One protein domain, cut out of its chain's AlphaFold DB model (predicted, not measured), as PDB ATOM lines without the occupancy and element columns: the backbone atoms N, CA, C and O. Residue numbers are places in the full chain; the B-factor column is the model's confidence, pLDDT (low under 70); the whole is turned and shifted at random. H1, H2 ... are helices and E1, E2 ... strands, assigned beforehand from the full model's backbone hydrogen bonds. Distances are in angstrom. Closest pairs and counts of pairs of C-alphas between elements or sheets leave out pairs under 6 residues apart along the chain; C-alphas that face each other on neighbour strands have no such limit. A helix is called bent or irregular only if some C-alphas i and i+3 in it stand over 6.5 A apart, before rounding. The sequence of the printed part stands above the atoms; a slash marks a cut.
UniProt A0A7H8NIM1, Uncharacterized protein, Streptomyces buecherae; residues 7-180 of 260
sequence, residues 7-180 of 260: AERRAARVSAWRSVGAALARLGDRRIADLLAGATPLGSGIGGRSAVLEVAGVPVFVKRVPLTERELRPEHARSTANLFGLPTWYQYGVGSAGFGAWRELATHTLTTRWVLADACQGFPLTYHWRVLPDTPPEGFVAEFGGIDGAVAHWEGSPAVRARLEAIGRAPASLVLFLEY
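This is residues 7 to 180 of the 260 residues of an uncharacterized protein of Streptomyces buecherae (UniProt A0A7H8NIM1). A strongly twisted sheet of five strands forms the core, with H2 and residues 13 to 25 of H1 packed on one face and H5 running along the other. Beyond one end of the strands H6 and H7 make a small helical hairpin, while H1 reaches toward the opposite end of the longest axis. The printed part has 174 residues, with seven named helices and five named strands in the order H1 H2 E1 E2 E3 H3 H4 H5 E4 H6 H7 E5. The sheet runs E1 E2 E3 E5 E4, all antiparallel, and the class is mixed, helices and strands. The whole is compact, with a radius of gyration of the C-alphas of 16.8 A and spans of 51 by 35 by 32 A.

Along the printed part come H1, residues 7 to 25; H2, residues 29 to 37; E1, residues 40 to 45; E2, residues 48 to 55; E3, residues 58 to 67; H3, residues 69 to 72; H4, residues 88 to 92; H5, residues 101 to 116; E4, residues 126 to 133; H6, residues 147 to 153; H7, residues 158 to 167; and E5, residues 172 to 179. The sheet stands in three layers, helices on both its faces: H1 and H2 on one, H5 on the other. H1 has a height over the sheet of 8.5 A and runs along the strands, at 24 degrees to E5 on the local plane; its closest C-alphas to E4 are those of Gly 21 and Tyr 127, 4.6 A apart. H1 and H2 are close but not clearly touching, with the C-alphas of Leu 24 and Ile 32 7.7 A apart. E1, E2 and E3 form a meander, each strand the antiparallel neighbour of the one before. N 42 and O 50 are 2.9 A apart in the hairpin E1 and E2, and N 51 and O 62 are 3.0 A apart in the hairpin E2 and E3. E2 bends by 52 degrees at residue 52. H3 only grazes the sheet, and H4 is not on it. H5 lies over E5 and E4 at a height over the sheet of 9.6 A. E5 is an inner strand: N 63 and O 176 are 2.9 A apart toward E3, and N 175 and O 130 are 2.8 A apart toward E4. H6 and H7, a helical hairpin, touch at a steep tilt of 41 degrees, opposite ways; their closest C-alphas, those of Val 151 and Arg 161, are 5.8 A apart. H7 only grazes the sheet, with residues 166 to 167; H6 is not on it. Every O i to N i+4 pair is within hydrogen-bond range in H1, H2, H5, H6 and H7; H4 has 0 of 1 but 1 of 2 O i to N i+3 pairs, and H3 is too short for an O i to N i+4 pair.

H1 begins at C-alpha 7, (-27.054, -24.510, -63.307), and is 26.7 A long from first to last C-alpha. E1 measures 15.9 A, E2 21.3 A and E3 26.8 A. H5 begins at C-alpha 101, (-53.837, -33.968, -46.419), and measures 23.0 A. H4 is only just irregular: C-alphas 89 and 92 are 6.8 A apart. E4 measures 20.4 A, H7 14.2 A and E5 22.4 A, with E5 ending at C-alpha 179, (-38.170, -36.034, -56.155).

The two C-alphas farthest apart, those of Glu 8 and Gly 156, are 51.4 A apart. The printed part has no cut. The links H3 to H4, residues 73 to 87, and E4 to H6, residues 134 to 146, are long. The mean pLDDT of the printed part is 95.4, and no printed residue is under 70.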
ATOM      1  N   ALA A   7     -26.142 -24.672 -62.173       78.81
ATOM      2  CA  ALA A   7     -27.054 -24.510 -63.307       78.81
ATOM      3  C   ALA A   7     -27.381 -25.843 -64.011       78.81
ATOM      4  O   ALA A   7     -28.542 -26.124 -64.302       78.81
ATOM      5  N   GLU A   8     -26.384 -26.708 -64.212       84.81
ATOM      6  CA  GLU A   8     -26.566 -28.041 -64.802       84.81
ATOM      7  C   GLU A   8     -27.385 -28.961 -63.889       84.81
ATOM      8  O   GLU A   8     -28.187 -29.764 -64.368       84.81
ATOM      9  N   ARG A   9     -27.214 -28.842 -62.563       85.50
ATOM     10  CA  ARG A   9     -28.039 -29.575 -61.591       85.50
ATOM     11  C   ARG A   9     -29.494 -29.132 -61.668       85.50
ATOM     12  O   ARG A   9     -30.372 -29.984 -61.744       85.50
ATOM     13  N   ARG A  10     -29.756 -27.821 -61.705       88.56
ATOM     14  CA  ARG A  10     -31.118 -27.293 -61.860       88.56
ATOM     15  C   ARG A  10     -31.748 -27.749 -63.176       88.56
ATOM     16  O   ARG A  10     -32.869 -28.248 -63.165       88.56
ATOM     17  N   ALA A  11     -31.024 -27.642 -64.290       92.56
ATOM     18  CA  ALA A  11     -31.507 -28.094 -65.593       92.56
ATOM     19  C   ALA A  11     -31.872 -29.590 -65.584       92.56
ATOM     20  O   ALA A  11     -32.930 -29.966 -66.088       92.56
ATOM     21  N   ALA A  12     -31.052 -30.432 -64.946       93.75
ATOM     22  CA  ALA A  12     -31.344 -31.855 -64.788       93.75
ATOM     23  C   ALA A  12     -32.615 -32.108 -63.958       93.75
ATOM     24  O   ALA A  12     -33.457 -32.900 -64.374       93.75
ATOM     25  N   ARG A  13     -32.795 -31.395 -62.837       95.31
ATOM     26  CA  ARG A  13     -34.005 -31.491 -61.999       95.31
ATOM     27  C   ARG A  13     -35.268 -31.098 -62.766       95.31
ATOM     28  O   ARG A  13     -36.261 -31.818 -62.724       95.31
ATOM     29  N   VAL A  14     -35.224 -29.993 -63.515       96.31
ATOM     30  CA  VAL A  14     -36.354 -29.528 -64.342       96.31
ATOM     31  C   VAL A  14     -36.655 -30.507 -65.482       96.31
ATOM     32  O   VAL A  14     -37.822 -30.759 -65.775       96.31
ATOM     33  N   SER A  15     -35.625 -31.083 -66.109       97.00
ATOM     34  CA  SER A  15     -35.793 -32.114 -67.142       97.00
ATOM     35  C   SER A  15     -36.475 -33.366 -66.582       97.00
ATOM     36  O   SER A  15     -37.497 -33.795 -67.114       97.00
ATOM     37  N   ALA A  16     -35.986 -33.887 -65.450       97.00
ATOM     38  CA  ALA A  16     -36.611 -35.011 -64.754       97.00
ATOM     39  C   ALA A  16     -38.065 -34.698 -64.379       97.00
ATOM     40  O   ALA A  16     -38.946 -35.523 -64.600       97.00
ATOM     41  N   TRP A  17     -38.339 -33.479 -63.901       98.12
ATOM     42  CA  TRP A  17     -39.696 -33.061 -63.561       98.12
ATOM     43  C   TRP A  17     -40.664 -33.116 -64.740       98.12
ATOM     44  O   TRP A  17     -41.762 -33.655 -64.600       98.12
ATOM     45  N   ARG A  18     -40.237 -32.647 -65.918       98.12
ATOM     46  CA  ARG A  18     -41.041 -32.743 -67.144       98.12
ATOM     47  C   ARG A  18     -41.253 -34.194 -67.570       98.12
ATOM     48  O   ARG A  18     -42.388 -34.585 -67.828       98.12
ATOM     49  N   SER A  19     -40.187 -34.990 -67.625       98.25
ATOM     50  CA  SER A  19     -40.238 -36.372 -68.119       98.25
ATOM     51  C   SER A  19     -41.064 -37.289 -67.215       98.25
ATOM     52  O   SER A  19     -41.953 -37.990 -67.697       98.25
ATOM     53  N   VAL A  20     -40.817 -37.250 -65.902       98.62
ATOM     54  CA  VAL A  20     -41.544 -38.062 -64.915       98.62
ATOM     55  C   VAL A  20     -42.999 -37.611 -64.818       98.62
ATOM     56  O   VAL A  20     -43.899 -38.451 -64.852       98.62
ATOM     57  N   GLY A  21     -43.251 -36.297 -64.776       98.50
ATOM     58  CA  GLY A  21     -44.610 -35.755 -64.766       98.50
ATOM     59  C   GLY A  21     -45.413 -36.178 -65.999       98.50
ATOM     60  O   GLY A  21     -46.534 -36.662 -65.870       98.50
ATOM     61  N   ALA A  22     -44.822 -36.096 -67.196       98.44
ATOM     62  CA  ALA A  22     -45.467 -36.533 -68.436       98.44
ATOM     63  C   ALA A  22     -45.682 -38.055 -68.508       98.44
ATOM     64  O   ALA A  22     -46.651 -38.518 -69.113       98.44
ATOM     65  N   ALA A  23     -44.793 -38.859 -67.920       98.50
ATOM     66  CA  ALA A  23     -44.991 -40.302 -67.807       98.50
ATOM     67  C   ALA A  23     -46.182 -40.623 -66.894       98.50
ATOM     68  O   ALA A  23     -47.104 -41.312 -67.322       98.50
ATOM     69  N   LEU A  24     -46.219 -40.053 -65.686       98.50
ATOM     70  CA  LEU A  24     -47.292 -40.284 -64.715       98.50
ATOM     71  C   LEU A  24     -48.649 -39.731 -65.174       98.50
ATOM     72  O   LEU A  24     -49.682 -40.341 -64.908       98.50
ATOM     73  N   ALA A  25     -48.669 -38.602 -65.888       98.06
ATOM     74  CA  ALA A  25     -49.903 -38.004 -66.397       98.06
ATOM     75  C   ALA A  25     -50.612 -38.867 -67.455       98.06
ATOM     76  O   ALA A  25     -51.831 -38.774 -67.580       98.06
ATOM     77  N   ARG A  26     -49.870 -39.711 -68.186       97.81
ATOM     78  CA  ARG A  26     -50.415 -40.642 -69.191       97.81
ATOM     79  C   ARG A  26     -50.995 -41.920 -68.588       97.81
ATOM     80  O   ARG A  26     -51.664 -42.671 -69.291       97.81
ATOM     81  N   LEU A  27     -50.732 -42.188 -67.311       97.94
ATOM     82  CA  LEU A  27     -51.240 -43.370 -66.629       97.94
ATOM     83  C   LEU A  27     -52.610 -43.084 -66.013       97.94
ATOM     84  O   LEU A  27     -52.810 -42.081 -65.325       97.94
ATOM     85  N   GLY A  28     -53.548 -44.002 -66.246       97.88
ATOM     86  CA  GLY A  28     -54.810 -44.046 -65.512       97.88
ATOM     87  C   GLY A  28     -54.624 -44.614 -64.104       97.88
ATOM     88  O   GLY A  28     -53.638 -45.295 -63.817       97.88
ATOM     89  N   ASP A  29     -55.613 -44.391 -63.244       98.19
ATOM     90  CA  ASP A  29     -55.542 -44.709 -61.812       98.19
ATOM     91  C   ASP A  29     -55.235 -46.184 -61.521       98.19
ATOM     92  O   ASP A  29     -54.440 -46.472 -60.630       98.19
ATOM     93  N   ARG A  30     -55.764 -47.121 -62.324       96.94
ATOM     94  CA  ARG A  30     -55.441 -48.557 -62.204       96.94
ATOM     95  C   ARG A  30     -53.950 -48.835 -62.398       96.94
ATOM     96  O   ARG A  30     -53.352 -49.541 -61.602       96.94
ATOM     97  N   ARG A  31     -53.330 -48.236 -63.418       97.44
ATOM     98  CA  ARG A  31     -51.893 -48.422 -63.679       97.44
ATOM     99  C   ARG A  31     -51.023 -47.733 -62.644       97.44
ATOM    100  O   ARG A  31     -49.950 -48.233 -62.332       97.44
ATOM    101  N   ILE A  32     -51.486 -46.617 -62.089       98.00
ATOM    102  CA  ILE A  32     -50.805 -45.993 -60.955       98.00
ATOM    103  C   ILE A  32     -50.896 -46.900 -59.721       98.00
ATOM    104  O   ILE A  32     -49.888 -47.087 -59.051       98.00
ATOM    105  N   ALA A  33     -52.052 -47.507 -59.445       97.12
ATOM    106  CA  ALA A  33     -52.192 -48.468 -58.354       97.12
ATOM    107  C   ALA A  33     -51.262 -49.684 -58.529       97.12
ATOM    108  O   ALA A  33     -50.577 -50.050 -57.576       97.12
ATOM    109  N   ASP A  34     -51.155 -50.237 -59.745       96.56
ATOM    110  CA  ASP A  34     -50.221 -51.331 -60.061       96.56
ATOM    111  C   ASP A  34     -48.758 -50.933 -59.772       96.56
ATOM    112  O   ASP A  34     -48.017 -51.682 -59.136       96.56
ATOM    113  N   LEU A  35     -48.343 -49.724 -60.178       96.44
ATOM    114  CA  LEU A  35     -47.000 -49.201 -59.886       96.44
ATOM    115  C   LEU A  35     -46.746 -49.055 -58.382       96.44
ATOM    116  O   LEU A  35     -45.654 -49.354 -57.904       96.44
ATOM    117  N   LEU A  36     -47.747 -48.588 -57.632       97.06
ATOM    118  CA  LEU A  36     -47.646 -48.423 -56.184       97.06
ATOM    119  C   LEU A  36     -47.554 -49.763 -55.450       97.06
ATOM    120  O   LEU A  36     -46.882 -49.830 -54.422       97.06
ATOM    121  N   ALA A  37     -48.203 -50.811 -55.960       95.38
ATOM    122  CA  ALA A  37     -48.126 -52.157 -55.395       95.38
ATOM    123  C   ALA A  37     -46.722 -52.774 -55.539       95.38
ATOM    124  O   ALA A  37     -46.301 -53.531 -54.670       95.38
ATOM    125  N   GLY A  38     -45.986 -52.418 -56.598       94.56
ATOM    126  CA  GLY A  38     -44.599 -52.846 -56.816       94.56
ATOM    127  C   GLY A  38     -43.529 -51.955 -56.167       94.56
ATOM    128  O   GLY A  38     -42.341 -52.212 -56.346       94.56
ATOM    129  N   ALA A  39     -43.915 -50.892 -55.455       96.31
ATOM    130  CA  ALA A  39     -42.972 -49.934 -54.882       96.31
ATOM    131  C   ALA A  39     -42.247 -50.498 -53.647       96.31
ATOM    132  O   ALA A  39     -42.838 -51.200 -52.830       96.31
ATOM    133  N   THR A  40     -40.977 -50.132 -53.461       96.75
ATOM    134  CA  THR A  40     -40.194 -50.504 -52.275       96.75
ATOM    135  C   THR A  40     -40.618 -49.652 -51.072       96.75
ATOM    136  O   THR A  40     -40.429 -48.434 -51.113       96.75
ATOM    137  N   PRO A  41     -41.173 -50.233 -49.991       95.56
ATOM    138  CA  PRO A  41     -41.598 -49.467 -48.820       95.56
ATOM    139  C   PRO A  41     -40.413 -48.804 -48.104       95.56
ATOM    140  O   PRO A  41     -39.354 -49.409 -47.959       95.56
ATOM    141  N   LEU A  42     -40.606 -47.573 -47.622       91.69
ATOM    142  CA  LEU A  42     -39.629 -46.856 -46.793       91.69
ATOM    143  C   LEU A  42     -40.094 -46.657 -45.348       91.69
ATOM    144  O   LEU A  42     -39.268 -46.612 -44.442       91.69
ATOM    145  N   GLY A  43     -41.399 -46.496 -45.121       88.00
ATOM    146  CA  GLY A  43     -41.929 -46.254 -43.784       88.00
ATOM    147  C   GLY A  43     -43.447 -46.118 -43.741       88.00
ATOM    148  O   GLY A  43     -44.110 -45.916 -44.760       88.00
ATOM    149  N   SER A  44     -43.992 -46.228 -42.534       89.38
ATOM    150  CA  SER A  44     -45.411 -46.054 -42.221       89.38
ATOM    151  C   SER A  44     -45.545 -45.389 -40.853       89.38
ATOM    152  O   SER A  44     -44.725 -45.638 -39.971       89.38
ATOM    153  N   GLY A  45     -46.556 -44.543 -40.671       87.12
ATOM    154  CA  GLY A  45     -46.847 -43.896 -39.393       87.12
ATOM    155  C   GLY A  45     -47.989 -42.890 -39.498       87.12
ATOM    156  O   GLY A  45     -48.754 -42.898 -40.465       87.12
ATOM    157  N   ILE A  46     -48.080 -41.982 -38.523       82.62
ATOM    158  CA  ILE A  46     -49.180 -41.008 -38.412       82.62
ATOM    159  C   ILE A  46     -49.337 -40.110 -39.650       82.62
ATOM    160  O   ILE A  46     -50.442 -39.695 -39.995       82.62
ATOM    161  N   GLY A  47     -48.232 -39.843 -40.352       81.56
ATOM    162  CA  GLY A  47     -48.193 -39.053 -41.585       81.56
ATOM    163  C   GLY A  47     -48.489 -39.836 -42.871       81.56
ATOM    164  O   GLY A  47     -48.345 -39.267 -43.955       81.56
ATOM    165  N   GLY A  48     -48.858 -41.117 -42.777       90.62
ATOM    166  CA  GLY A  48     -49.119 -41.987 -43.921       90.62
ATOM    167  C   GLY A  48     -48.003 -42.992 -44.211       90.62
ATOM    168  O   GLY A  48     -47.213 -43.340 -43.335       90.62
ATOM    169  N   ARG A  49     -47.949 -43.468 -45.460       95.31
ATOM    170  CA  ARG A  49     -46.931 -44.416 -45.949       95.31
ATOM    171  C   ARG A  49     -45.994 -43.747 -46.938       95.31
ATOM    172  O   ARG A  49     -46.418 -42.888 -47.714       95.31
ATOM    173  N   SER A  50     -44.746 -44.187 -46.954       95.88
ATOM    174  CA  SER A  50     -43.758 -43.791 -47.947       95.88
ATOM    175  C   SER A  50     -43.149 -44.997 -48.650       95.88
ATOM    176  O   SER A  50     -43.009 -46.077 -48.074       95.88
ATOM    177  N   ALA A  51     -42.791 -44.800 -49.914       96.94
ATOM    178  CA  ALA A  51     -42.144 -45.804 -50.745       96.94
ATOM    179  C   ALA A  51     -41.239 -45.141 -51.789       96.94
ATOM    180  O   ALA A  51     -41.304 -43.929 -52.003       96.94
ATOM    181  N   VAL A  52     -40.419 -45.944 -52.454       97.62
ATOM    182  CA  VAL A  52     -39.653 -45.552 -53.638       97.62
ATOM    183  C   VAL A  52     -40.032 -46.462 -54.789       97.62
ATOM    184  O   VAL A  52     -40.191 -47.667 -54.622       97.62
ATOM    185  N   LEU A  53     -40.172 -45.873 -55.968       97.31
ATOM    186  CA  LEU A  53     -40.343 -46.593 -57.222       97.31
ATOM    187  C   LEU A  53     -39.567 -45.884 -58.329       97.31
ATOM    188  O   LEU A  53     -39.097 -44.762 -58.143       97.31
ATOM    189  N   GLU A  54     -39.439 -46.521 -59.483       97.75
ATOM    190  CA  GLU A  54     -38.820 -45.911 -60.655       97.75
ATOM    191  C   GLU A  54     -39.887 -45.467 -61.661       97.75
ATOM    192  O   GLU A  54     -40.831 -46.202 -61.952       97.75
ATOM    193  N   VAL A  55     -39.733 -44.265 -62.220       97.81
ATOM    194  CA  VAL A  55     -40.526 -43.788 -63.357       97.81
ATOM    195  C   VAL A  55     -39.591 -43.188 -64.389       97.81
ATOM    196  O   VAL A  55     -38.857 -42.250 -64.087       97.81
ATOM    197  N   ALA A  56     -39.655 -43.683 -65.626       95.19
ATOM    198  CA  ALA A  56     -38.850 -43.174 -66.737       95.19
ATOM    199  C   ALA A  56     -37.338 -43.104 -66.410       95.19
ATOM    200  O   ALA A  56     -36.683 -42.113 -66.733       95.19
ATOM    201  N   GLY A  57     -36.791 -44.128 -65.738       95.25
ATOM    202  CA  GLY A  57     -35.378 -44.169 -65.345       95.25
ATOM    203  C   GLY A  57     -35.018 -43.292 -64.142       95.25
ATOM    204  O   GLY A  57     -33.837 -43.131 -63.838       95.25
ATOM    205  N   VAL A  58     -36.001 -42.677 -63.475       97.12
ATOM    206  CA  VAL A  58     -35.789 -41.762 -62.346       97.12
ATOM    207  C   VAL A  58     -36.390 -42.359 -61.071       97.12
ATOM    208  O   VAL A  58     -37.581 -42.679 -61.059       97.12
ATOM    209  N   PRO A  59     -35.618 -42.468 -59.975       97.50
ATOM    210  CA  PRO A  59     -36.160 -42.784 -58.659       97.50
ATOM    211  C   PRO A  59     -37.135 -41.703 -58.172       97.50
ATOM    212  O   PRO A  59     -36.810 -40.513 -58.140       97.50
ATOM    213  N   VAL A  60     -38.322 -42.124 -57.753       98.31
ATOM    214  CA  VAL A  60     -39.410 -41.270 -57.277       98.31
ATOM    215  C   VAL A  60     -39.764 -41.663 -55.853       98.31
ATOM    216  O   VAL A  60     -40.056 -42.825 -55.571       98.31
ATOM    217  N   PHE A  61     -39.772 -40.678 -54.957       98.25
ATOM    218  CA  PHE A  61     -40.321 -40.838 -53.621       98.25
ATOM    219  C   PHE A  61     -41.836 -40.710 -53.695       98.25
ATOM    220  O   PHE A  61     -42.362 -39.738 -54.234       98.25
ATOM    221  N   VAL A  62     -42.545 -41.670 -53.125       98.25
ATOM    222  CA  VAL A  62     -43.995 -41.638 -53.040       98.25
ATOM    223  C   VAL A  62     -44.403 -41.413 -51.601       98.25
ATOM    224  O   VAL A  62     -43.981 -42.156 -50.717       98.25
ATOM    225  N   LYS A  63     -45.290 -40.441 -51.381       97.38
ATOM    226  CA  LYS A  63     -46.011 -40.290 -50.118       97.38
ATOM    227  C   LYS A  63     -47.493 -40.566 -50.319       97.38
ATOM    228  O   LYS A  63     -48.112 -39.969 -51.194       97.38
ATOM    229  N   ARG A  64     -48.061 -41.443 -49.496       97.31
ATOM    230  CA  ARG A  64     -49.497 -41.748 -49.436       97.31
ATOM    231  C   ARG A  64     -50.044 -41.211 -48.124       97.31
ATOM    232  O   ARG A  64     -49.794 -41.799 -47.074       97.31
ATOM    233  N   VAL A  65     -50.752 -40.091 -48.196       96.81
ATOM    234  CA  VAL A  65     -51.359 -39.427 -47.038       96.81
ATOM    235  C   VAL A  65     -52.833 -39.831 -46.967       96.81
ATOM    236  O   VAL A  65     -53.537 -39.614 -47.956       96.81
ATOM    237  N   PRO A  66     -53.321 -40.391 -45.844       96.75
ATOM    238  CA  PRO A  66     -54.727 -40.758 -45.698       96.75
ATOM    239  C   PRO A  66     -55.646 -39.565 -45.961       96.75
ATOM    240  O   PRO A  66     -55.439 -38.479 -45.413       96.75
ATOM    241  N   LEU A  67     -56.659 -39.776 -46.794       97.56
ATOM    242  CA  LEU A  67     -57.638 -38.771 -47.181       97.56
ATOM    243  C   LEU A  67     -59.016 -39.206 -46.686       97.56
ATOM    244  O   LEU A  67     -59.594 -40.178 -47.167       97.56
ATOM    245  N   THR A  68     -59.523 -38.503 -45.678       97.56
ATOM    246  CA  THR A  68     -60.756 -38.891 -44.979       97.56
ATOM    247  C   THR A  68     -62.005 -38.604 -45.809       97.56
ATOM    248  O   THR A  68     -61.993 -37.727 -46.672       97.56
ATOM    249  N   GLU A  69     -63.123 -39.266 -45.497       97.25
ATOM    250  CA  GLU A  69     -64.428 -38.980 -46.121       97.25
ATOM    251  C   GLU A  69     -64.792 -37.494 -46.056       97.25
ATOM    252  O   GLU A  69     -65.316 -36.928 -47.013       97.25
ATOM    253  N   ARG A  70     -64.472 -36.834 -44.935       97.19
ATOM    254  CA  ARG A  70     -64.687 -35.396 -44.774       97.19
ATOM    255  C   ARG A  70     -63.849 -34.593 -45.766       97.19
ATOM    256  O   ARG A  70     -64.369 -33.689 -46.399       97.19
ATOM    257  N   GLU A  71     -62.571 -34.916 -45.924       97.62
ATOM    258  CA  GLU A  71     -61.688 -34.221 -46.870       97.62
ATOM    259  C   GLU A  71     -62.016 -34.515 -48.343       97.62
ATOM    260  O   GLU A  71     -61.634 -33.724 -49.207       97.62
ATOM    261  N   LEU A  72     -62.705 -35.626 -48.627       97.06
ATOM    262  CA  LEU A  72     -63.159 -36.017 -49.965       97.06
ATOM    263  C   LEU A  72     -64.407 -35.271 -50.441       97.06
ATOM    264  O   LEU A  72     -64.688 -35.283 -51.640       97.06
ATOM    265  N   ARG A  73     -65.162 -34.639 -49.535       97.75
ATOM    266  CA  ARG A  73     -66.379 -33.918 -49.920       97.75
ATOM    267  C   ARG A  73     -66.053 -32.814 -50.934       97.75
ATOM    268  O   ARG A  73     -65.038 -32.130 -50.753       97.75
ATOM    269  N   PRO A  74     -66.880 -32.603 -51.974       96.88
ATOM    270  CA  PRO A  74     -66.592 -31.623 -53.023       96.88
ATOM    271  C   PRO A  74     -66.273 -30.214 -52.497       96.88
ATOM    272  O   PRO A  74     -65.331 -29.580 -52.966       96.88
ATOM    273  N   GLU A  75     -66.982 -29.753 -51.467       97.12
ATOM    274  CA  GLU A  75     -66.783 -28.457 -50.807       97.12
ATOM    275  C   GLU A  75     -65.468 -28.343 -50.010       97.12
ATOM    276  O   GLU A  75     -65.079 -27.262 -49.565       97.12
ATOM    277  N   HIS A  76     -64.780 -29.461 -49.784       97.25
ATOM    278  CA  HIS A  76     -63.522 -29.540 -49.040       97.25
ATOM    279  C   HIS A  76     -62.339 -29.950 -49.923       97.25
ATOM    280  O   HIS A  76     -61.196 -29.935 -49.454       97.25
ATOM    281  N   ALA A  77     -62.582 -30.251 -51.201       94.62
ATOM    282  CA  ALA A  77     -61.544 -30.597 -52.156       94.62
ATOM    283  C   ALA A  77     -60.473 -29.496 -52.212       94.62
ATOM    284  O   ALA A  77     -60.752 -28.335 -52.508       94.62
ATOM    285  N   ARG A  78     -59.223 -29.875 -51.921       95.81
ATOM    286  CA  ARG A  78     -58.053 -28.976 -51.860       95.81
ATOM    287  C   ARG A  78     -58.152 -27.852 -50.818       95.81
ATOM    288  O   ARG A  78     -57.333 -26.934 -50.843       95.81
ATOM    289  N   SER A  79     -59.099 -27.923 -49.885       97.12
ATOM    290  CA  SER A  79     -59.220 -26.946 -48.806       97.12
ATOM    291  C   SER A  79     -58.083 -27.097 -47.798       97.12
ATOM    292  O   SER A  79     -57.806 -28.188 -47.305       97.12
ATOM    293  N   THR A  80     -57.441 -25.984 -47.441       96.25
ATOM    294  CA  THR A  80     -56.441 -25.927 -46.363       96.25
ATOM    295  C   THR A  80     -57.056 -25.545 -45.014       96.25
ATOM    296  O   THR A  80     -56.326 -25.319 -44.041       96.25
ATOM    297  N   ALA A  81     -58.387 -25.467 -44.926       96.62
ATOM    298  CA  ALA A  81     -59.094 -25.132 -43.699       96.62
ATOM    299  C   ALA A  81     -58.869 -26.181 -42.600       96.62
ATOM    300  O   ALA A  81     -58.585 -27.351 -42.855       96.62
ATOM    301  N   ASN A  82     -59.021 -25.754 -41.350       97.00
ATOM    302  CA  ASN A  82     -59.043 -26.655 -40.208       97.00
ATOM    303  C   ASN A  82     -60.420 -27.324 -40.107       97.00
ATOM    304  O   ASN A  82     -61.282 -26.876 -39.354       97.00
ATOM    305  N   LEU A  83     -60.634 -28.380 -40.893       97.00
ATOM    306  CA  LEU A  83     -61.946 -29.023 -40.995       97.00
ATOM    307  C   LEU A  83     -62.398 -29.625 -39.660       97.00
ATOM    308  O   LEU A  83     -63.585 -29.645 -39.374       97.00
ATOM    309  N   PHE A  84     -61.474 -30.083 -38.821       96.88
ATOM    310  CA  PHE A  84     -61.795 -30.766 -37.566       96.88
ATOM    311  C   PHE A  84     -61.870 -29.831 -36.350       96.88
ATOM    312  O   PHE A  84     -62.129 -30.309 -35.252       96.88
ATOM    313  N   GLY A  85     -61.646 -28.520 -36.516       96.81
ATOM    314  CA  GLY A  85     -61.579 -27.595 -35.379       96.81
ATOM    315  C   GLY A  85     -60.423 -27.922 -34.425       96.81
ATOM    316  O   GLY A  85     -60.532 -27.739 -33.217       96.81
ATOM    317  N   LEU A  86     -59.322 -28.451 -34.966       97.12
ATOM    318  CA  LEU A  86     -58.151 -28.868 -34.203       97.12
ATOM    319  C   LEU A  86     -57.480 -27.677 -33.503       97.12
ATOM    320  O   LEU A  86     -57.396 -26.592 -34.087       97.12
ATOM    321  N   PRO A  87     -56.930 -27.873 -32.297       95.44
ATOM    322  CA  PRO A  87     -56.102 -26.866 -31.650       95.44
ATOM    323  C   PRO A  87     -54.916 -26.448 -32.531       95.44
ATOM    324  O   PRO A  87     -54.310 -27.273 -33.217       95.44
ATOM    325  N   THR A  88     -54.542 -25.168 -32.491       92.50
ATOM    326  CA  THR A  88     -53.480 -24.585 -33.339       92.50
ATOM    327  C   THR A  88     -52.130 -25.280 -33.193       92.50
ATOM    328  O   THR A  88     -51.373 -25.349 -34.157       92.50
ATOM    329  N   TRP A  89     -51.824 -25.842 -32.029       92.62
ATOM    330  CA  TRP A  89     -50.585 -26.578 -31.793       92.62
ATOM    331  C   TRP A  89     -50.500 -27.926 -32.517       92.62
ATOM    332  O   TRP A  89     -49.404 -28.441 -32.710       92.62
ATOM    333  N   TYR A  90     -51.621 -28.468 -32.994       94.62
ATOM    334  CA  TYR A  90     -51.649 -29.731 -33.738       94.62
ATOM    335  C   TYR A  90     -51.302 -29.553 -35.228       94.62
ATOM    336  O   TYR A  90     -51.225 -30.518 -35.983       94.62
ATOM    337  N   GLN A  91     -51.099 -28.312 -35.690       91.50
ATOM    338  CA  GLN A  91     -50.939 -28.015 -37.116       91.50
ATOM    339  C   GLN A  91     -49.563 -28.366 -37.693       91.50
ATOM    340  O   GLN A  91     -49.438 -28.469 -38.912       91.50
ATOM    341  N   TYR A  92     -48.534 -28.504 -36.850       86.75
ATOM    342  CA  TYR A  92     -47.138 -28.568 -37.298       86.75
ATOM    343  C   TYR A  92     -46.747 -29.910 -37.931       86.75
ATOM    344  O   TYR A  92     -45.699 -29.987 -38.564       86.75
ATOM    345  N   GLY A  93     -47.561 -30.962 -37.778       84.38
ATOM    346  CA  GLY A  93     -47.272 -32.286 -38.348       84.38
ATOM    347  C   GLY A  93     -46.063 -32.982 -37.713       84.38
ATOM    348  O   GLY A  93     -45.500 -33.907 -38.291       84.38
ATOM    349  N   VAL A  94     -45.645 -32.529 -36.528       85.56
ATOM    350  CA  VAL A  94     -44.564 -33.122 -35.735       85.56
ATOM    351  C   VAL A  94     -45.209 -33.941 -34.626       85.56
ATOM    352  O   VAL A  94     -45.905 -33.376 -33.784       85.56
ATOM    353  N   GLY A  95     -45.082 -35.270 -34.695       85.56
ATOM    354  CA  GLY A  95     -45.792 -36.209 -33.809       85.56
ATOM    355  C   GLY A  95     -47.328 -36.142 -33.903       85.56
ATOM    356  O   GLY A  95     -48.031 -36.668 -33.046       85.56
ATOM    357  N   SER A  96     -47.867 -35.441 -34.904       92.06
ATOM    358  CA  SER A  96     -49.298 -35.177 -35.095       92.06
ATOM    359  C   SER A  96     -49.699 -35.438 -36.542       92.06
ATOM    360  O   SER A  96     -48.877 -35.360 -37.454       92.06
ATOM    361  N   ALA A  97     -50.990 -35.686 -36.766       92.50
ATOM    362  CA  ALA A  97     -51.537 -35.892 -38.105       92.50
ATOM    363  C   ALA A  97     -51.761 -34.585 -38.899       92.50
ATOM    364  O   ALA A  97     -52.220 -34.627 -40.044       92.50
ATOM    365  N   GLY A  98     -51.482 -33.419 -38.303       92.88
ATOM    366  CA  GLY A  98     -51.741 -32.123 -38.922       92.88
ATOM    367  C   GLY A  98     -53.232 -31.850 -39.167       92.88
ATOM    368  O   GLY A  98     -54.119 -32.583 -38.725       92.88
ATOM    369  N   PHE A  99     -53.522 -30.757 -39.878       93.75
ATOM    370  CA  PHE A  99     -54.902 -30.299 -40.111       93.75
ATOM    371  C   PHE A  99     -55.585 -30.918 -41.335       93.75
ATOM    372  O   PHE A  99     -56.809 -30.861 -41.428       93.75
ATOM    373  N   GLY A 100     -54.827 -31.500 -42.265       91.62
ATOM    374  CA  GLY A 100     -55.404 -32.176 -43.424       91.62
ATOM    375  C   GLY A 100     -54.404 -32.469 -44.535       91.62
ATOM    376  O   GLY A 100     -53.416 -31.751 -44.701       91.62
ATOM    377  N   ALA A 101     -54.691 -33.503 -45.326       94.19
ATOM    378  CA  ALA A 101     -53.837 -33.968 -46.419       94.19
ATOM    379  C   ALA A 101     -53.674 -32.904 -47.521       94.19
ATOM    380  O   ALA A 101     -52.603 -32.745 -48.107       94.19
ATOM    381  N   TRP A 102     -54.710 -32.095 -47.762       97.56
ATOM    382  CA  TRP A 102     -54.680 -31.028 -48.766       97.56
ATOM    383  C   TRP A 102     -53.656 -29.923 -48.473       97.56
ATOM    384  O   TRP A 102     -53.138 -29.314 -49.411       97.56
ATOM    385  N   ARG A 103     -53.298 -29.689 -47.201       95.88
ATOM    386  CA  ARG A 103     -52.207 -28.762 -46.843       95.88
ATOM    387  C   ARG A 103     -50.855 -29.253 -47.335       95.88
ATOM    388  O   ARG A 103     -50.000 -28.438 -47.687       95.88
ATOM    389  N   GLU A 104     -50.675 -30.566 -47.394       94.88
ATOM    390  CA  GLU A 104     -49.451 -31.151 -47.906       94.88
ATOM    391  C   GLU A 104     -49.338 -30.948 -49.421       94.88
ATOM    392  O   GLU A 104     -48.320 -30.437 -49.890       94.88
ATOM    393  N   LEU A 105     -50.417 -31.196 -50.177       97.44
ATOM    394  CA  LEU A 105     -50.458 -30.868 -51.609       97.44
ATOM    395  C   LEU A 105     -50.226 -29.374 -51.866       97.44
ATOM    396  O   LEU A 105     -49.481 -29.016 -52.781       97.44
ATOM    397  N   ALA A 106     -50.852 -28.496 -51.076       97.75
ATOM    398  CA  ALA A 106     -50.693 -27.051 -51.213       97.75
ATOM    399  C   ALA A 106     -49.233 -26.622 -50.996       97.75
ATOM    400  O   ALA A 106     -48.676 -25.893 -51.819       97.75
ATOM    401  N   THR A 107     -48.594 -27.140 -49.941       96.06
ATOM    402  CA  THR A 107     -47.174 -26.905 -49.646       96.06
ATOM    403  C   THR A 107     -46.294 -27.356 -50.804       96.06
ATOM    404  O   THR A 107     -45.496 -26.575 -51.313       96.06
ATOM    405  N   HIS A 108     -46.476 -28.587 -51.272       97.44
ATOM    406  CA  HIS A 108     -45.670 -29.163 -52.343       97.44
ATOM    407  C   HIS A 108     -45.881 -28.486 -53.703       97.44
ATOM    408  O   HIS A 108     -44.933 -28.323 -54.472       97.44
ATOM    409  N   THR A 109     -47.092 -28.005 -53.982       97.75
ATOM    410  CA  THR A 109     -47.381 -27.190 -55.171       97.75
ATOM    411  C   THR A 109     -46.638 -25.855 -55.116       97.75
ATOM    412  O   THR A 109     -46.017 -25.441 -56.096       97.75
ATOM    413  N   LEU A 110     -46.681 -25.181 -53.966       98.25
ATOM    414  CA  LEU A 110     -46.033 -23.890 -53.744       98.25
ATOM    415  C   LEU A 110     -44.504 -24.004 -53.812       98.25
ATOM    416  O   LEU A 110     -43.862 -23.254 -54.544       98.25
ATOM    417  N   THR A 111     -43.922 -24.984 -53.126       97.44
ATOM    418  CA  THR A 111     -42.469 -25.182 -53.113       97.44
ATOM    419  C   THR A 111     -41.936 -25.666 -54.461       97.44
ATOM    420  O   THR A 111     -40.873 -25.220 -54.887       97.44
ATOM    421  N   THR A 112     -42.701 -26.476 -55.203       97.81
ATOM    422  CA  THR A 112     -42.367 -26.831 -56.595       97.81
ATOM    423  C   THR A 112     -42.268 -25.580 -57.466       97.81
ATOM    424  O   THR A 112     -41.303 -25.430 -58.213       97.81
ATOM    425  N   ARG A 113     -43.210 -24.633 -57.342       97.56
ATOM    426  CA  ARG A 113     -43.147 -23.359 -58.079       97.56
ATOM    427  C   ARG A 113     -41.899 -22.556 -57.723       97.56
ATOM    428  O   ARG A 113     -41.278 -22.013 -58.630       97.56
ATOM    429  N   TRP A 114     -41.497 -22.519 -56.454       96.69
ATOM    430  CA  TRP A 114     -40.257 -21.849 -56.048       96.69
ATOM    431  C   TRP A 114     -39.014 -22.467 -56.685       96.69
ATOM    432  O   TRP A 114     -38.153 -21.730 -57.160       96.69
ATOM    433  N   VAL A 115     -38.924 -23.797 -56.747       95.88
ATOM    434  CA  VAL A 115     -37.795 -24.482 -57.396       95.88
ATOM    435  C   VAL A 115     -37.775 -24.191 -58.899       95.88
ATOM    436  O   VAL A 115     -36.722 -23.876 -59.461       95.88
ATOM    437  N   LEU A 116     -38.935 -24.262 -59.560       95.75
ATOM    438  CA  LEU A 116     -39.052 -23.999 -60.996       95.75
ATOM    439  C   LEU A 116     -38.719 -22.539 -61.340       95.75
ATOM    440  O   LEU A 116     -38.009 -22.298 -62.316       95.75
ATOM    441  N   ALA A 117     -39.151 -21.584 -60.514       95.44
ATOM    442  CA  ALA A 117     -38.863 -20.154 -60.659       95.44
ATOM    443  C   ALA A 117     -37.457 -19.745 -60.181       95.44
ATOM    444  O   ALA A 117     -37.114 -18.574 -60.243       95.44
ATOM    445  N   ASP A 118     -36.655 -20.697 -59.696       93.81
ATOM    446  CA  ASP A 118     -35.343 -20.450 -59.086       93.81
ATOM    447  C   ASP A 118     -35.347 -19.552 -57.835       93.81
ATOM    448  O   ASP A 118     -34.314 -19.045 -57.420       93.81
ATOM    449  N   ALA A 119     -36.501 -19.407 -57.183       92.44
ATOM    450  CA  ALA A 119     -36.635 -18.644 -55.946       92.44
ATOM    451  C   ALA A 119     -36.102 -19.413 -54.723       92.44
ATOM    452  O   ALA A 119     -35.582 -18.819 -53.784       92.44
ATOM    453  N   CYS A 120     -36.235 -20.746 -54.709       90.12
ATOM    454  CA  CYS A 120     -35.689 -21.587 -53.645       90.12
ATOM    455  C   CYS A 120     -35.463 -23.023 -54.135       90.12
ATOM    456  O   CYS A 120     -36.415 -23.752 -54.398       90.12
ATOM    457  N   GLN A 121     -34.203 -23.459 -54.213       88.94
ATOM    458  CA  GLN A 121     -33.843 -24.802 -54.693       88.94
ATOM    459  C   GLN A 121     -33.942 -25.903 -53.620       88.94
ATOM    460  O   GLN A 121     -33.794 -27.077 -53.956       88.94
ATOM    461  N   GLY A 122     -34.173 -25.543 -52.351       88.44
ATOM    462  CA  GLY A 122     -34.061 -26.440 -51.191       88.44
ATOM    463  C   GLY A 122     -35.214 -27.426 -50.981       88.44
ATOM    464  O   GLY A 122     -35.188 -28.174 -50.010       88.44
ATOM    465  N   PHE A 123     -36.214 -27.436 -51.864       93.25
ATOM    466  CA  PHE A 123     -37.378 -28.315 -51.763       93.25
ATOM    467  C   PHE A 123     -37.378 -29.383 -52.858       93.25
ATOM    468  O   PHE A 123     -36.923 -29.093 -53.968       93.25
ATOM    469  N   PRO A 124     -37.901 -30.593 -52.586       95.69
ATOM    470  CA  PRO A 124     -38.112 -31.597 -53.621       95.69
ATOM    471  C   PRO A 124     -39.190 -31.134 -54.606       95.69
ATOM    472  O   PRO A 124     -40.204 -30.549 -54.212       95.69
ATOM    473  N   LEU A 125     -38.988 -31.422 -55.891       98.06
ATOM    474  CA  LEU A 125     -40.004 -31.192 -56.916       98.06
ATOM    475  C   LEU A 125     -41.141 -32.211 -56.790       98.06
ATOM    476  O   LEU A 125     -40.900 -33.401 -56.621       98.06
ATOM    477  N   THR A 126     -42.384 -31.754 -56.934       98.56
ATOM    478  CA  THR A 126     -43.542 -32.644 -57.097       98.56
ATOM    479  C   THR A 126     -43.754 -32.918 -58.570       98.56
ATOM    480  O   THR A 126     -44.099 -32.012 -59.329       98.56
ATOM    481  N   TYR A 127     -43.538 -34.163 -58.974       98.56
ATOM    482  CA  TYR A 127     -43.733 -34.611 -60.347       98.56
ATOM    483  C   TYR A 127     -45.208 -34.751 -60.692       98.56
ATOM    484  O   TYR A 127     -45.619 -34.401 -61.794       98.56
ATOM    485  N   HIS A 128     -45.998 -35.273 -59.752       98.62
ATOM    486  CA  HIS A 128     -47.403 -35.586 -59.976       98.62
ATOM    487  C   HIS A 128     -48.148 -35.823 -58.667       98.62
ATOM    488  O   HIS A 128     -47.532 -36.048 -57.623       98.62
ATOM    489  N   TRP A 129     -49.477 -35.850 -58.732       98.50
ATOM    490  CA  TRP A 129     -50.311 -36.324 -57.633       98.50
ATOM    491  C   TRP A 129     -51.632 -36.929 -58.127       98.50
ATOM    492  O   TRP A 129     -52.123 -36.616 -59.221       98.50
ATOM    493  N   ARG A 130     -52.211 -37.806 -57.303       97.94
ATOM    494  CA  ARG A 130     -53.518 -38.445 -57.518       97.94
ATOM    495  C   ARG A 130     -54.242 -38.656 -56.195       97.94
ATOM    496  O   ARG A 130     -53.600 -38.790 -55.160       97.94
ATOM    497  N   VAL A 131     -55.566 -38.722 -56.247       98.31
ATOM    498  CA  VAL A 131     -56.367 -39.340 -55.184       98.31
ATOM    499  C   VAL A 131     -56.708 -40.740 -55.662       98.31
ATOM    500  O   VAL A 131     -57.232 -40.875 -56.762       98.31
ATOM    501  N   LEU A 132     -56.380 -41.759 -54.874       98.25
ATOM    502  CA  LEU A 132     -56.628 -43.159 -55.225       98.25
ATOM    503  C   LEU A 132     -57.350 -43.869 -54.077       98.25
ATOM    504  O   LEU A 132     -57.045 -43.560 -52.919       98.25
ATOM    505  N   PRO A 133     -58.256 -44.823 -54.372       97.94
ATOM    506  CA  PRO A 133     -58.789 -45.731 -53.366       97.94
ATOM    507  C   PRO A 133     -57.655 -46.412 -52.607       97.94
ATOM    508  O   PRO A 133     -56.662 -46.835 -53.205       97.94
ATOM    509  N   ASP A 134     -57.782 -46.472 -51.288       96.38
ATOM    510  CA  ASP A 134     -56.719 -46.958 -50.424       96.38
ATOM    511  C   ASP A 134     -57.263 -47.386 -49.060       96.38
ATOM    512  O   ASP A 134     -58.357 -46.994 -48.664       96.38
ATOM    513  N   THR A 135     -56.468 -48.153 -48.325       93.56
ATOM    514  CA  THR A 135     -56.683 -48.431 -46.908       93.56
ATOM    515  C   THR A 135     -55.776 -47.553 -46.050       93.56
ATOM    516  O   THR A 135     -54.677 -47.182 -46.477       93.56
ATOM    517  N   PRO A 136     -56.197 -47.192 -44.830       90.00
ATOM    518  CA  PRO A 136     -55.356 -46.422 -43.931       90.00
ATOM    519  C   PRO A 136     -54.138 -47.238 -43.459       90.00
ATOM    520  O   PRO A 136     -54.182 -48.468 -43.445       90.00
ATOM    521  N   PRO A 137     -53.031 -46.575 -43.077       88.56
ATOM    522  CA  PRO A 137     -51.863 -47.245 -42.519       88.56
ATOM    523  C   PRO A 137     -52.212 -48.012 -41.238       88.56
ATOM    524  O   PRO A 137     -52.751 -47.442 -40.288       88.56
ATOM    525  N   GLU A 138     -51.855 -49.294 -41.193       88.44
ATOM    526  CA  GLU A 138     -51.960 -50.100 -39.976       88.44
ATOM    527  C   GLU A 138     -51.070 -49.526 -38.872       88.44
ATOM    528  O   GLU A 138     -49.962 -49.051 -39.131       88.44
ATOM    529  N   GLY A 139     -51.568 -49.543 -37.632       89.88
ATOM    530  CA  GLY A 139     -50.789 -49.120 -36.468       89.88
ATOM    531  C   GLY A 139     -50.266 -47.680 -36.538       89.88
ATOM    532  O   GLY A 139     -49.273 -47.370 -35.890       89.88
ATOM    533  N   PHE A 140     -50.905 -46.779 -37.295       92.44
ATOM    534  CA  PHE A 140     -50.394 -45.419 -37.537       92.44
ATOM    535  C   PHE A 140     -50.227 -44.546 -36.283       92.44
ATOM    536  O   PHE A 140     -49.570 -43.511 -36.341       92.44
ATOM    537  N   VAL A 141     -50.802 -44.969 -35.154       94.50
ATOM    538  CA  VAL A 141     -50.646 -44.370 -33.817       94.50
ATOM    539  C   VAL A 141     -50.154 -45.384 -32.775       94.50
ATOM    540  O   VAL A 141     -50.336 -45.191 -31.576       94.50
ATOM    541  N   ALA A 142     -49.533 -46.485 -33.208       93.19
ATOM    542  CA  ALA A 142     -49.022 -47.518 -32.308       93.19
ATOM    543  C   ALA A 142     -47.955 -46.974 -31.345       93.19
ATOM    544  O   ALA A 142     -47.922 -47.385 -30.190       93.19
ATOM    545  N   GLU A 143     -47.154 -45.992 -31.777       91.12
ATOM    546  CA  GLU A 143     -46.155 -45.315 -30.932       91.12
ATOM    547  C   GLU A 143     -46.761 -44.635 -29.695       91.12
ATOM    548  O   GLU A 143     -46.083 -44.457 -28.687       91.12
ATOM    549  N   PHE A 144     -48.052 -44.297 -29.750       93.56
ATOM    550  CA  PHE A 144     -48.789 -43.714 -28.636       93.56
ATOM    551  C   PHE A 144     -49.609 -44.744 -27.850       93.56
ATOM    552  O   PHE A 144     -50.344 -44.358 -26.951       93.56
ATOM    553  N   GLY A 145     -49.543 -46.037 -28.180       95.62
ATOM    554  CA  GLY A 145     -50.434 -47.046 -27.597       95.62
ATOM    555  C   GLY A 145     -51.856 -47.012 -28.171       95.62
ATOM    556  O   GLY A 145     -52.807 -47.389 -27.492       95.62
ATOM    557  N   GLY A 146     -52.021 -46.549 -29.415       96.00
ATOM    558  CA  GLY A 146     -53.318 -46.459 -30.090       96.00
ATOM    559  C   GLY A 146     -53.944 -45.063 -30.030       96.00
ATOM    560  O   GLY A 146     -53.316 -44.090 -29.611       96.00
ATOM    561  N   ILE A 147     -55.198 -44.954 -30.484       97.06
ATOM    562  CA  ILE A 147     -55.906 -43.663 -30.561       97.06
ATOM    563  C   ILE A 147     -56.046 -43.035 -29.173       97.06
ATOM    564  O   ILE A 147     -55.813 -41.838 -29.036       97.06
ATOM    565  N   ASP A 148     -56.374 -43.818 -28.145       97.81
ATOM    566  CA  ASP A 148     -56.586 -43.290 -26.794       97.81
ATOM    567  C   ASP A 148     -55.321 -42.664 -26.212       97.81
ATOM    568  O   ASP A 148     -55.366 -41.542 -25.705       97.81
ATOM    569  N   GLY A 149     -54.177 -43.335 -26.351       97.75
ATOM    570  CA  GLY A 149     -52.911 -42.778 -25.891       97.75
ATOM    571  C   GLY A 149     -52.441 -41.592 -26.737       97.75
ATOM    572  O   GLY A 149     -51.916 -40.625 -26.186       97.75
ATOM    573  N   ALA A 150     -52.726 -41.571 -28.046       96.38
ATOM    574  CA  ALA A 150     -52.459 -40.398 -28.884       96.38
ATOM    575  C   ALA A 150     -53.319 -39.195 -28.463       96.38
ATOM    576  O   ALA A 150     -52.833 -38.066 -28.403       96.38
ATOM    577  N   VAL A 151     -54.592 -39.422 -28.136       97.56
ATOM    578  CA  VAL A 151     -55.503 -38.385 -27.635       97.56
ATOM    579  C   VAL A 151     -55.043 -37.878 -26.272       97.56
ATOM    580  O   VAL A 151     -55.002 -36.667 -26.073       97.56
ATOM    581  N   ALA A 152     -54.636 -38.767 -25.363       97.44
ATOM    582  CA  ALA A 152     -54.073 -38.383 -24.070       97.44
ATOM    583  C   ALA A 152     -52.794 -37.543 -24.235       97.44
ATOM    584  O   ALA A 152     -52.669 -36.492 -23.609       97.44
ATOM    585  N   HIS A 153     -51.889 -37.945 -25.135       95.69
ATOM    586  CA  HIS A 153     -50.669 -37.192 -25.453       95.69
ATOM    587  C   HIS A 153     -50.964 -35.778 -25.983       95.69
ATOM    588  O   HIS A 153     -50.202 -34.839 -25.748       95.69
ATOM    589  N   TRP A 154     -52.070 -35.618 -26.708       95.94
ATOM    590  CA  TRP A 154     -52.521 -34.353 -27.276       95.94
ATOM    591  C   TRP A 154     -53.666 -33.739 -26.453       95.94
ATOM    592  O   TRP A 154     -54.714 -33.363 -26.986       95.94
ATOM    593  N   GLU A 155     -53.435 -33.614 -25.141       96.69
ATOM    594  CA  GLU A 155     -54.260 -32.855 -24.182       96.69
ATOM    595  C   GLU A 155     -55.725 -33.320 -24.094       96.69
ATOM    596  O   GLU A 155     -56.632 -32.524 -23.851       96.69
ATOM    597  N   GLY A 156     -55.990 -34.603 -24.356       97.19
ATOM    598  CA  GLY A 156     -57.336 -35.173 -24.290       97.19
ATOM    599  C   GLY A 156     -58.312 -34.595 -25.321       97.19
ATOM    600  O   GLY A 156     -59.524 -34.691 -25.138       97.19
ATOM    601  N   SER A 157     -57.817 -33.961 -26.391       97.69
ATOM    602  CA  SER A 157     -58.655 -33.186 -27.309       97.69
ATOM    603  C   SER A 157     -59.661 -34.064 -28.083       97.69
ATOM    604  O   SER A 157     -59.249 -34.913 -28.882       97.69
ATOM    605  N   PRO A 158     -60.982 -33.808 -27.969       98.25
ATOM    606  CA  PRO A 158     -61.990 -34.529 -28.752       98.25
ATOM    607  C   PRO A 158     -61.843 -34.317 -30.266       98.25
ATOM    608  O   PRO A 158     -62.103 -35.224 -31.053       98.25
ATOM    609  N   ALA A 159     -61.371 -33.140 -30.689       98.12
ATOM    610  CA  ALA A 159     -61.100 -32.848 -32.097       98.12
ATOM    611  C   ALA A 159     -59.951 -33.709 -32.649       98.12
ATOM    612  O   ALA A 159     -60.025 -34.186 -33.784       98.12
ATOM    613  N   VAL A 160     -58.910 -33.949 -31.840       97.88
ATOM    614  CA  VAL A 160     -57.808 -34.856 -32.200       97.88
ATOM    615  C   VAL A 160     -58.325 -36.285 -32.331       97.88
ATOM    616  O   VAL A 160     -58.040 -36.925 -33.342       97.88
ATOM    617  N   ARG A 161     -59.153 -36.759 -31.388       98.31
ATOM    618  CA  ARG A 161     -59.809 -38.073 -31.493       98.31
ATOM    619  C   ARG A 161     -60.572 -38.211 -32.808       98.31
ATOM    620  O   ARG A 161     -60.288 -39.120 -33.583       98.31
ATOM    621  N   ALA A 162     -61.464 -37.264 -33.096       98.38
ATOM    622  CA  ALA A 162     -62.270 -37.276 -34.313       98.38
ATOM    623  C   ALA A 162     -61.406 -37.296 -35.587       98.38
ATOM    624  O   ALA A 162     -61.740 -37.982 -36.554       98.38
ATOM    625  N   ARG A 163     -60.273 -36.577 -35.597       97.25
ATOM    626  CA  ARG A 163     -59.322 -36.602 -36.717       97.25
ATOM    627  C   ARG A 163     -58.660 -37.971 -36.876       97.25
ATOM    628  O   ARG A 163     -58.599 -38.471 -37.997       97.25
ATOM    629  N   LEU A 164     -58.165 -38.564 -35.793       97.38
ATOM    630  CA  LEU A 164     -57.479 -39.859 -35.828       97.38
ATOM    631  C   LEU A 164     -58.435 -40.994 -36.218       97.38
ATOM    632  O   LEU A 164     -58.100 -41.804 -37.074       97.38
ATOM    633  N   GLU A 165     -59.654 -41.012 -35.682       97.62
ATOM    634  CA  GLU A 165     -60.684 -41.988 -36.061       97.62
ATOM    635  C   GLU A 165     -61.130 -41.835 -37.520       97.62
ATOM    636  O   GLU A 165     -61.457 -42.823 -38.179       97.62
ATOM    637  N   ALA A 166     -61.149 -40.607 -38.048       97.50
ATOM    638  CA  ALA A 166     -61.410 -40.377 -39.463       97.50
ATOM    639  C   ALA A 166     -60.254 -40.888 -40.337       97.50
ATOM    640  O   ALA A 166     -60.507 -41.490 -41.377       97.50
ATOM    641  N   ILE A 167     -58.997 -40.699 -39.911       96.94
ATOM    642  CA  ILE A 167     -57.824 -41.276 -40.587       96.94
ATOM    643  C   ILE A 167     -57.897 -42.802 -40.581       96.94
ATOM    644  O   ILE A 167     -57.717 -43.406 -41.631       96.94
ATOM    645  N   GLY A 168     -58.235 -43.420 -39.447       96.25
ATOM    646  CA  GLY A 168     -58.386 -44.874 -39.320       96.25
ATOM    647  C   GLY A 168     -59.518 -45.478 -40.161       96.25
ATOM    648  O   GLY A 168     -59.616 -46.697 -40.256       96.25
ATOM    649  N   ARG A 169     -60.353 -44.642 -40.790       96.62
ATOM    650  CA  ARG A 169     -61.432 -45.029 -41.713       96.62
ATOM    651  C   ARG A 169     -61.290 -44.385 -43.094       96.62
ATOM    652  O   ARG A 169     -62.250 -44.360 -43.858       96.62
ATOM    653  N   ALA A 170     -60.131 -43.810 -43.411       97.38
ATOM    654  CA  ALA A 170     -59.932 -43.105 -44.670       97.38
ATOM    655  C   ALA A 170     -60.112 -44.065 -45.866       97.38
ATOM    656  O   ALA A 170     -59.409 -45.074 -45.920       97.38
ATOM    657  N   PRO A 171     -61.006 -43.764 -46.830       97.69
ATOM    658  CA  PRO A 171     -61.275 -44.649 -47.971       97.69
ATOM    659  C   PRO A 171     -60.302 -44.440 -49.144       97.69
ATOM    660  O   PRO A 171     -60.375 -45.125 -50.166       97.69
ATOM    661  N   ALA A 172     -59.440 -43.429 -49.047       98.06
ATOM    662  CA  ALA A 172     -58.524 -43.038 -50.100       98.06
ATOM    663  C   ALA A 172     -57.228 -42.476 -49.514       98.06
ATOM    664  O   ALA A 172     -57.168 -42.062 -48.354       98.06
ATOM    665  N   SER A 173     -56.209 -42.383 -50.363       97.88
ATOM    666  CA  SER A 173     -55.003 -41.607 -50.091       97.88
ATOM    667  C   SER A 173     -54.821 -40.515 -51.133       97.88
ATOM    668  O   SER A 173     -55.027 -40.724 -52.331       97.88
ATOM    669  N   LEU A 174     -54.335 -39.362 -50.679       98.25
ATOM    670  CA  LEU A 174     -53.621 -38.425 -51.532       98.25
ATOM    671  C   LEU A 174     -52.213 -38.983 -51.763       98.25
ATOM    672  O   LEU A 174     -51.416 -39.100 -50.831       98.25
ATOM    673  N   VAL A 175     -51.909 -39.319 -53.012       98.50
ATOM    674  CA  VAL A 175     -50.614 -39.848 -53.434       98.50
ATOM    675  C   VAL A 175     -49.805 -38.740 -54.091       98.50
ATOM    676  O   VAL A 175     -50.224 -38.172 -55.099       98.50
ATOM    677  N   LEU A 176     -48.641 -38.446 -53.520       98.62
ATOM    678  CA  LEU A 176     -47.684 -37.458 -54.002       98.62
ATOM    679  C   LEU A 176     -46.465 -38.178 -54.576       98.62
ATOM    680  O   LEU A 176     -45.846 -38.984 -53.884       98.62
ATOM    681  N   PHE A 177     -46.113 -37.853 -55.818       98.62
ATOM    682  CA  PHE A 177     -44.905 -38.327 -56.487       98.62
ATOM    683  C   PHE A 177     -43.876 -37.204 -56.452       98.62
ATOM    684  O   PHE A 177     -44.037 -36.175 -57.112       98.62
ATOM    685  N   LEU A 178     -42.844 -37.387 -55.642       98.50
ATOM    686  CA  LEU A 178     -41.860 -36.381 -55.280       98.50
ATOM    687  C   LEU A 178     -40.465 -36.804 -55.752       98.50
ATOM    688  O   LEU A 178     -40.157 -37.988 -55.895       98.50
ATOM    689  N   GLU A 179     -39.600 -35.821 -55.958       97.62
ATOM    690  CA  GLU A 179     -38.170 -36.034 -56.155       97.62
ATOM    691  C   GLU A 179     -37.580 -36.848 -55.000       97.62
ATOM    692  O   GLU A 179     -37.739 -36.498 -53.827       97.62
ATOM    693  N   TYR A 180     -36.895 -37.942 -55.336       95.75
ATOM    694  CA  TYR A 180     -36.233 -38.776 -54.344       95.75
ATOM    695  C   TYR A 180     -34.890 -38.174 -53.930       95.75
ATOM    696  O   TYR A 180     -34.001 -37.962 -54.757       95.75
TER     697      TYR A 180